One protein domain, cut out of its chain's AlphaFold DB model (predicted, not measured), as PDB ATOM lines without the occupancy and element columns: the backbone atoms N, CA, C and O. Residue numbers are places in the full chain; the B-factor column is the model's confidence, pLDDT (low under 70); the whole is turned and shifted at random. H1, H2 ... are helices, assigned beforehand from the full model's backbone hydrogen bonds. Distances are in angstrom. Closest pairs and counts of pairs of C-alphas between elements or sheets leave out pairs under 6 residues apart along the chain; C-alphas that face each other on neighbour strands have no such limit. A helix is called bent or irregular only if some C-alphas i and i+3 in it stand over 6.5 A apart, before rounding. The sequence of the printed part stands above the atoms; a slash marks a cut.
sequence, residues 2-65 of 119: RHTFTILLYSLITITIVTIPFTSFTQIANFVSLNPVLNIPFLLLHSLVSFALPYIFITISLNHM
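AT A GLANCE: This is residues 2 to 65 of the 119 residues of the protein "EamA family transporter" of Methanobrevibacter sp (UniProt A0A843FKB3). Three helices make an open, elongated frame: the longest, bent H3, forms one long side, H1 runs back along the other, and short H2 spans the end between them. H1 meets H3b near the frame's other end, and the middle is empty. The printed part has 64 residues, with three named helices in the order H1, H2, H3 that hold 57 of them, and no named strand; its class is all helix, and it is loose, with a radius of gyration of the C-alphas of 14.8 A and spans of 45 by 24 by 15 A.

IN THESE COORDINATES: Find C-alpha 36 at (32.388, 32.855, 137.734), where H3, residues 36 to 61, begins. By its hydrogen bonds it was assigned as one helix, but it is bent: C-alphas 50 and 53 are 6.9 A apart. Arm H3a, residues 36 to 50, is 20.4 A long; H3b, residues 53 to 61, is 12.2 A. H1, residues 2 to 22, starts at (24.465, 6.389, 112.204), is 31.9 A long and only just irregular, with C-alphas 18 and 21 6.8 A apart. H2 is residues 25 to 34, 14.6 A.

HOW THE PARTS SIT: H3a and H3b stand at a shallow tilt of 31 degrees. H1 touches H3b with residues 4 to 8 alone, opposite ways at a shallow tilt of 27 degrees; the closest C-alphas, Thr 4 and Thr 59, are 6.7 A apart. H2 and H3a only just touch, with 3 pairs of C-alphas within 8 A, and only at the corner, closest at C-alphas 32 and 39, 5.4 A. H1 is apart from H3a and H2. Every O i to N i+4 pair is within hydrogen-bond range in H2 and H3b, 14 of 17 in H1 and 10 of 11 in H3a.

THE WHOLE: The C-alphas farthest apart, of Leu 34 and Met 65, are 45.0 A apart. The printed part has no cut, both links are tight, and pLDDT is under 70 at residues 2 to 3.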
ATOM      1  N   ARG A   2      23.266   5.513 112.251       51.25
ATOM      2  CA  ARG A   2      24.465   6.389 112.204       51.25
ATOM      3  C   ARG A   2      24.249   7.808 111.655       51.25
ATOM      4  O   ARG A   2      25.063   8.675 111.928       51.25
ATOM      5  N   HIS A   3      23.166   8.060 110.919       64.56
ATOM      6  CA  HIS A   3      22.896   9.384 110.344       64.56
ATOM      7  C   HIS A   3      22.192  10.348 111.310       64.56
ATOM      8  O   HIS A   3      22.415  11.549 111.219       64.56
ATOM      9  N   THR A   4      21.393   9.855 112.263       72.31
ATOM     10  CA  THR A   4      20.540  10.707 113.111       72.31
ATOM     11  C   THR A   4      21.360  11.606 114.044       72.31
ATOM     12  O   THR A   4      21.089  12.797 114.154       72.31
ATOM     13  N   PHE A   5      22.427  11.073 114.648       76.19
ATOM     14  CA  PHE A   5      23.328  11.859 115.501       76.19
ATOM     15  C   PHE A   5      24.160  12.875 114.706       76.19
ATOM     16  O   PHE A   5      24.454  13.961 115.195       76.19
ATOM     17  N   THR A   6      24.508  12.548 113.461       83.31
ATOM     18  CA  THR A   6      25.212  13.467 112.562       83.31
ATOM     19  C   THR A   6      24.308  14.628 112.142       83.31
ATOM     20  O   THR A   6      24.754  15.771 112.108       83.31
ATOM     21  N   ILE A   7      23.023  14.359 111.884       82.88
ATOM     22  CA  ILE A   7      22.014  15.396 111.617       82.88
ATOM     23  C   ILE A   7      21.850  16.305 112.839       82.88
ATOM     24  O   ILE A   7      21.842  17.527 112.684       82.88
ATOM     25  N   LEU A   8      21.787  15.731 114.045       85.50
ATOM     26  CA  LEU A   8      21.754  16.499 115.290       85.50
ATOM     27  C   LEU A   8      22.988  17.408 115.411       85.50
ATOM     28  O   LEU A   8      22.839  18.606 115.627       85.50
ATOM     29  N   LEU A   9      24.193  16.872 115.195       86.50
ATOM     30  CA  LEU A   9      25.437  17.644 115.248       86.50
ATOM     31  C   LEU A   9      25.424  18.827 114.265       86.50
ATOM     32  O   LEU A   9      25.695  19.959 114.665       86.50
ATOM     33  N   TYR A  10      25.076  18.588 112.997       88.94
ATOM     34  CA  TYR A  10      25.006  19.657 111.994       88.94
ATOM     35  C   TYR A  10      23.930  20.694 112.318       88.94
ATOM     36  O   TYR A  10      24.160  21.891 112.127       88.94
ATOM     37  N   SER A  11      22.787  20.261 112.851       88.69
ATOM     38  CA  SER A  11      21.713  21.163 113.276       88.69
ATOM     39  C   SER A  11      22.180  22.063 114.419       88.69
ATOM     40  O   SER A  11      22.019  23.276 114.338       88.69
ATOM     41  N   LEU A  12      22.846  21.504 115.436       88.88
ATOM     42  CA  LEU A  12      23.374  22.265 116.574       88.88
ATOM     43  C   LEU A  12      24.453  23.273 116.149       88.88
ATOM     44  O   LEU A  12      24.425  24.421 116.595       88.88
ATOM     45  N   ILE A  13      25.370  22.881 115.256       92.06
ATOM     46  CA  ILE A  13      26.389  23.791 114.704       92.06
ATOM     47  C   ILE A  13      25.717  24.936 113.938       92.06
ATOM     48  O   ILE A  13      26.047  26.101 114.156       92.06
ATOM     49  N   THR A  14      24.746  24.617 113.081       92.88
ATOM     50  CA  THR A  14      24.034  25.619 112.275       92.88
ATOM     51  C   THR A  14      23.255  26.589 113.161       92.88
ATOM     52  O   THR A  14      23.387  27.799 112.996       92.88
ATOM     53  N   ILE A  15      22.508  26.083 114.151       91.31
ATOM     54  CA  ILE A  15      21.779  26.915 115.119       91.31
ATOM     55  C   ILE A  15      22.751  27.816 115.883       91.31
ATOM     56  O   ILE A  15      22.481  29.005 116.041       91.31
ATOM     57  N   THR A  16      23.908  27.297 116.301       91.81
ATOM     58  CA  THR A  16      24.934  28.095 116.989       91.81
ATOM     59  C   THR A  16      25.419  29.244 116.106       91.81
ATOM     60  O   THR A  16      25.380  30.395 116.527       91.81
ATOM     61  N   ILE A  17      25.804  28.968 114.856       95.19
ATOM     62  CA  ILE A  17      26.279  30.002 113.918       95.19
ATOM     63  C   ILE A  17      25.214  31.084 113.701       95.19
ATOM     64  O   ILE A  17      25.527  32.273 113.728       95.19
ATOM     65  N   VAL A  18      23.956  30.678 113.525       95.88
ATOM     66  CA  VAL A  18      22.837  31.598 113.283       95.88
ATOM     67  C   VAL A  18      22.492  32.428 114.522       95.88
ATOM     68  O   VAL A  18      22.106  33.582 114.380       95.88
ATOM     69  N   THR A  19      22.642  31.880 115.730       92.19
ATOM     70  CA  THR A  19      22.276  32.561 116.989       92.19
ATOM     71  C   THR A  19      23.381  33.453 117.557       92.19
ATOM     72  O   THR A  19      23.074  34.384 118.304       92.19
ATOM     73  N   ILE A  20      24.648  33.255 117.167       93.56
ATOM     74  CA  ILE A  20      25.779  34.125 117.545       93.56
ATOM     75  C   ILE A  20      25.488  35.626 117.346       93.56
ATOM     76  O   ILE A  20      25.670  36.369 118.310       93.56
ATOM     77  N   PRO A  21      25.014  36.113 116.178       93.12
ATOM     78  CA  PRO A  21      24.760  37.546 115.989       93.12
ATOM     79  C   PRO A  21      23.627  38.095 116.869       93.12
ATOM     80  O   PRO A  21      23.584  39.295 117.126       93.12
ATOM     81  N   PHE A  22      22.730  37.237 117.357       93.31
ATOM     82  CA  PHE A  22      21.648  37.618 118.271       93.31
ATOM     83  C   PHE A  22      22.058  37.520 119.748       93.31
ATOM     84  O   PHE A  22      21.317  37.951 120.630       93.31
ATOM     85  N   THR A  23      23.235  36.961 120.034       92.50
ATOM     86  CA  THR A  23      23.701  36.726 121.399       92.50
ATOM     87  C   THR A  23      24.362  37.979 121.969       92.50
ATOM     88  O   THR A  23      25.363  38.473 121.453       92.50
ATOM     89  N   SER A  24      23.843  38.482 123.093       93.62
ATOM     90  CA  SER A  24      24.471  39.593 123.816       93.62
ATOM     91  C   SER A  24      25.630  39.102 124.689       93.62
ATOM     92  O   SER A  24      25.470  38.813 125.878       93.62
ATOM     93  N   PHE A  25      26.831  39.041 124.109       92.56
ATOM     94  CA  PHE A  25      28.050  38.648 124.832       92.56
ATOM     95  C   PHE A  25      28.344  39.540 126.045       92.56
ATOM     96  O   PHE A  25      28.855  39.057 127.053       92.56
ATOM     97  N   THR A  26      27.968  40.821 125.992       94.62
ATOM     98  CA  THR A  26      28.120  41.756 127.114       94.62
ATOM     99  C   THR A  26      27.302  41.328 128.333       94.62
ATOM    100  O   THR A  26      27.812  41.361 129.449       94.62
ATOM    101  N   GLN A  27      26.055  40.883 128.144       94.19
ATOM    102  CA  GLN A  27      25.212  40.431 129.257       94.19
ATOM    103  C   GLN A  27      25.752  39.144 129.886       94.19
ATOM    104  O   GLN A  27      25.800  39.035 131.111       94.19
ATOM    105  N   ILE A  28      26.223  38.206 129.057       93.75
ATOM    106  CA  ILE A  28      26.844  36.959 129.527       93.75
ATOM    107  C   ILE A  28      28.107  37.272 130.336       93.75
ATOM    108  O   ILE A  28      28.266  36.758 131.441       93.75
ATOM    109  N   ALA A  29      28.980  38.144 129.823       93.44
ATOM    110  CA  ALA A  29      30.201  38.544 130.517       93.44
ATOM    111  C   ALA A  29      29.896  39.215 131.865       93.44
ATOM    112  O   ALA A  29      30.494  38.848 132.876       93.44
ATOM    113  N   ASN A  30      28.916  40.123 131.904       95.38
ATOM    114  CA  ASN A  30      28.486  40.771 133.143       95.38
ATOM    115  C   ASN A  30      27.961  39.742 134.154       95.38
ATOM    116  O   ASN A  30      28.392  39.750 135.304       95.38
ATOM    117  N   PHE A  31      27.103  38.811 133.731       94.00
ATOM    118  CA  PHE A  31      26.580  37.761 134.607       94.00
ATOM    119  C   PHE A  31      27.689  36.847 135.142       94.00
ATOM    120  O   PHE A  31      27.753  36.592 136.343       94.00
ATOM    121  N   VAL A  32      28.608  36.391 134.287       95.62
ATOM    122  CA  VAL A  32      29.737  35.539 134.698       95.62
ATOM    123  C   VAL A  32      30.684  36.281 135.645       95.62
ATOM    124  O   VAL A  32      31.176  35.672 136.593       95.62
ATOM    125  N   SER A  33      30.897  37.585 135.444       94.50
ATOM    126  CA  SER A  33      31.805  38.385 136.276       94.50
ATOM    127  C   SER A  33      31.369  38.495 137.742       94.50
ATOM    128  O   SER A  33      32.222  38.650 138.611       94.50
ATOM    129  N   LEU A  34      30.067  38.357 138.031       94.69
ATOM    130  CA  LEU A  34      29.538  38.414 139.398       94.69
ATOM    131  C   LEU A  34      30.034  37.251 140.265       94.69
ATOM    132  O   LEU A  34      30.407  37.468 141.411       94.69
ATOM    133  N   ASN A  35      30.012  36.023 139.736       94.69
ATOM    134  CA  ASN A  35      30.438  34.806 140.437       94.69
ATOM    135  C   ASN A  35      30.819  33.710 139.425       94.69
ATOM    136  O   ASN A  35      30.018  32.808 139.162       94.69
ATOM    137  N   PRO A  36      32.034  33.731 138.853       92.06
ATOM    138  CA  PRO A  36      32.388  32.855 137.734       92.06
ATOM    139  C   PRO A  36      32.326  31.364 138.092       92.06
ATOM    140  O   PRO A  36      31.895  30.555 137.274       92.06
ATOM    141  N   VAL A  37      32.684  31.005 139.330       94.25
ATOM    142  CA  VAL A  37      32.699  29.611 139.809       94.25
ATOM    143  C   VAL A  37      31.305  28.977 139.807       94.25
ATOM    144  O   VAL A  37      31.187  27.794 139.513       94.25
ATOM    145  N   LEU A  38      30.250  29.745 140.100       94.75
ATOM    146  CA  LEU A  38      28.869  29.242 140.122       94.75
ATOM    147  C   LEU A  38      28.127  29.518 138.812       94.75
ATOM    148  O   LEU A  38      27.379  28.670 138.329       94.75
ATOM    149  N   ASN A  39      28.356  30.679 138.203       94.69
ATOM    150  CA  ASN A  39      27.566  31.138 137.064       94.69
ATOM    151  C   ASN A  39      27.937  30.421 135.761       94.69
ATOM    152  O   ASN A  39      27.058  30.178 134.938       94.69
ATOM    153  N   ILE A  40      29.203  30.028 135.578       94.44
ATOM    154  CA  ILE A  40      29.626  29.227 134.417       94.44
ATOM    155  C   ILE A  40      28.953  27.846 134.416       94.44
ATOM    156  O   ILE A  40      28.274  27.535 133.435       94.44
ATOM    157  N   PRO A  41      29.076  27.007 135.467       95.19
ATOM    158  CA  PRO A  41      28.409  25.708 135.469       95.19
ATOM    159  C   PRO A  41      26.884  25.843 135.445       95.19
ATOM    160  O   PRO A  41      26.231  25.025 134.803       95.19
ATOM    161  N   PHE A  42      26.312  26.888 136.055       95.06
ATOM    162  CA  PHE A  42      24.882  27.180 135.939       95.06
ATOM    163  C   PHE A  42      24.454  27.433 134.486       95.06
ATOM    164  O   PHE A  42      23.492  26.822 134.031       95.06
ATOM    165  N   LEU A  43      25.175  28.272 133.731       94.19
ATOM    166  CA  LEU A  43      24.872  28.536 132.318       94.19
ATOM    167  C   LEU A  43      25.013  27.280 131.450       94.19
ATOM    168  O   LEU A  43      24.179  27.041 130.576       94.19
ATOM    169  N   LEU A  44      26.043  26.464 131.699       94.00
ATOM    170  CA  LEU A  44      26.237  25.200 130.986       94.00
ATOM    171  C   LEU A  44      25.104  24.213 131.277       94.00
ATOM    172  O   LEU A  44      24.560  23.619 130.347       94.00
ATOM    173  N   LEU A  45      24.718  24.064 132.546       95.19
ATOM    174  CA  LEU A  45      23.613  23.196 132.943       95.19
ATOM    175  C   LEU A  45      22.281  23.698 132.380       95.19
ATOM    176  O   LEU A  45      21.496  22.904 131.869       95.19
ATOM    177  N   HIS A  46      22.046  25.009 132.434       93.62
ATOM    178  CA  HIS A  46      20.854  25.625 131.872       93.62
ATOM    179  C   HIS A  46      20.755  25.349 130.369       93.62
ATOM    180  O   HIS A  46      19.746  24.807 129.936       93.62
ATOM    181  N   SER A  47      21.822  25.606 129.604       92.50
ATOM    182  CA  SER A  47      21.882  25.318 128.163       92.50
ATOM    183  C   SER A  47      21.686  23.829 127.850       92.50
ATOM    184  O   SER A  47      20.972  23.463 126.912       92.50
ATOM    185  N   LEU A  48      22.265  22.943 128.667       91.44
ATOM    186  CA  LEU A  48      22.078  21.503 128.515       91.44
ATOM    187  C   LEU A  48      20.602  21.117 128.665       91.44
ATOM    188  O   LEU A  48      20.075  20.409 127.810       91.44
ATOM    189  N   VAL A  49      19.938  21.587 129.721       91.88
ATOM    190  CA  VAL A  49      18.551  21.217 130.039       91.88
ATOM    191  C   VAL A  49      17.545  21.908 129.119       91.88
ATOM    192  O   VAL A  49      16.598  21.263 128.676       91.88
ATOM    193  N   SER A  50      17.733  23.193 128.814       89.94
ATOM    194  CA  SER A  50      16.775  23.981 128.032       89.94
ATOM    195  C   SER A  50      16.855  23.712 126.532       89.94
ATOM    196  O   SER A  50      15.886  23.964 125.822       89.94
ATOM    197  N   PHE A  51      18.003  23.243 126.037       89.88
ATOM    198  CA  PHE A  51      18.249  23.121 124.604       89.88
ATOM    199  C   PHE A  51      18.740  21.728 124.213       89.88
ATOM    200  O   PHE A  51      18.021  20.990 123.544       89.88
ATOM    201  N   ALA A  52      19.941  21.325 124.632       88.50
ATOM    202  CA  ALA A  52      20.553  20.103 124.104       88.50
ATOM    203  C   ALA A  52      19.767  18.826 124.458       88.50
ATOM    204  O   ALA A  52      19.621  17.934 123.622       88.50
ATOM    205  N   LEU A  53      19.232  18.741 125.674       90.38
ATOM    206  CA  LEU A  53      18.519  17.571 126.179       90.38
ATOM    207  C   LEU A  53      17.189  17.308 125.437       90.38
ATOM    208  O   LEU A  53      17.019  16.176 124.976       90.38
ATOM    209  N   PRO A  54      16.303  18.301 125.200       90.25
ATOM    210  CA  PRO A  54      15.147  18.146 124.310       90.25
ATOM    211  C   PRO A  54      15.503  17.590 122.921       90.25
ATOM    212  O   PRO A  54      14.880  16.632 122.456       90.25
ATOM    213  N   TYR A  55      16.554  18.119 122.283       88.00
ATOM    214  CA  TYR A  55      16.988  17.648 120.961       88.00
ATOM    215  C   TYR A  55      17.565  16.224 120.981       88.00
ATOM    216  O   TYR A  55      17.394  15.463 120.023       88.00
ATOM    217  N   ILE A  56      18.241  15.833 122.062       89.06
ATOM    218  CA  ILE A  56      18.711  14.456 122.241       89.06
ATOM    219  C   ILE A  56      17.514  13.514 122.410       89.06
ATOM    220  O   ILE A  56      17.473  12.471 121.762       89.06
ATOM    221  N   PHE A  57      16.522  13.879 123.224       90.50
ATOM    222  CA  PHE A  57      15.338  13.047 123.454       90.50
ATOM    223  C   PHE A  57      14.498  12.849 122.197       90.50
ATOM    224  O   PHE A  57      14.155  11.704 121.900       90.50
ATOM    225  N   ILE A  58      14.252  13.904 121.410       87.94
ATOM    226  CA  ILE A  58      13.550  13.748 120.128       87.94
ATOM    227  C   ILE A  58      14.381  12.903 119.148       87.94
ATOM    228  O   ILE A  58      13.864  12.039 118.452       87.94
ATOM    229  N   THR A  59      15.708  13.054 119.141       87.38
ATOM    230  CA  THR A  59      16.593  12.224 118.306       87.38
ATOM    231  C   THR A  59      16.546  10.747 118.711       87.38
ATOM    232  O   THR A  59      16.585   9.863 117.852       87.38
ATOM    233  N   ILE A  60      16.454  10.455 120.010       87.69
ATOM    234  CA  ILE A  60      16.314   9.091 120.529       87.69
ATOM    235  C   ILE A  60      14.925   8.530 120.206       87.69
ATOM    236  O   ILE A  60      14.841   7.363 119.807       87.69
ATOM    237  N   SER A  61      13.859   9.327 120.331       87.31
ATOM    238  CA  SER A  61      12.497   8.881 120.018       87.31
ATOM    239  C   SER A  61      12.377   8.478 118.551       87.31
ATOM    240  O   SER A  61      11.819   7.426 118.268       87.31
ATOM    241  N   LEU A  62      13.021   9.203 117.631       85.44
ATOM    242  CA  LEU A  62      13.069   8.858 116.203       85.44
ATOM    243  C   LEU A  62      13.721   7.498 115.887       85.44
ATOM    244  O   LEU A  62      13.596   7.009 114.767       85.44
ATOM    245  N   ASN A  63      14.434   6.873 116.833       85.25
ATOM    246  CA  ASN A  63      14.927   5.501 116.657       85.25
ATOM    247  C   ASN A  63      13.909   4.429 117.087       85.25
ATOM    248  O   ASN A  63      14.147   3.252 116.829       85.25
ATOM    249  N   HIS A  64      12.820   4.816 117.757       84.38
ATOM    250  CA  HIS A  64      11.828   3.910 118.346       84.38
ATOM    251  C   HIS A  64      10.401   4.137 117.824       84.38
ATOM    252  O   HIS A  64       9.537   3.296 118.051       84.38
ATOM    253  N   MET A  65      10.138   5.261 117.157       86.25
ATOM    254  CA  MET A  65       8.845   5.605 116.564       86.25
ATOM    255  C   MET A  65       9.040   6.457 115.307       86.25
ATOM    256  O   MET A  65      10.079   7.106 115.149       86.25
TER     257      MET A  65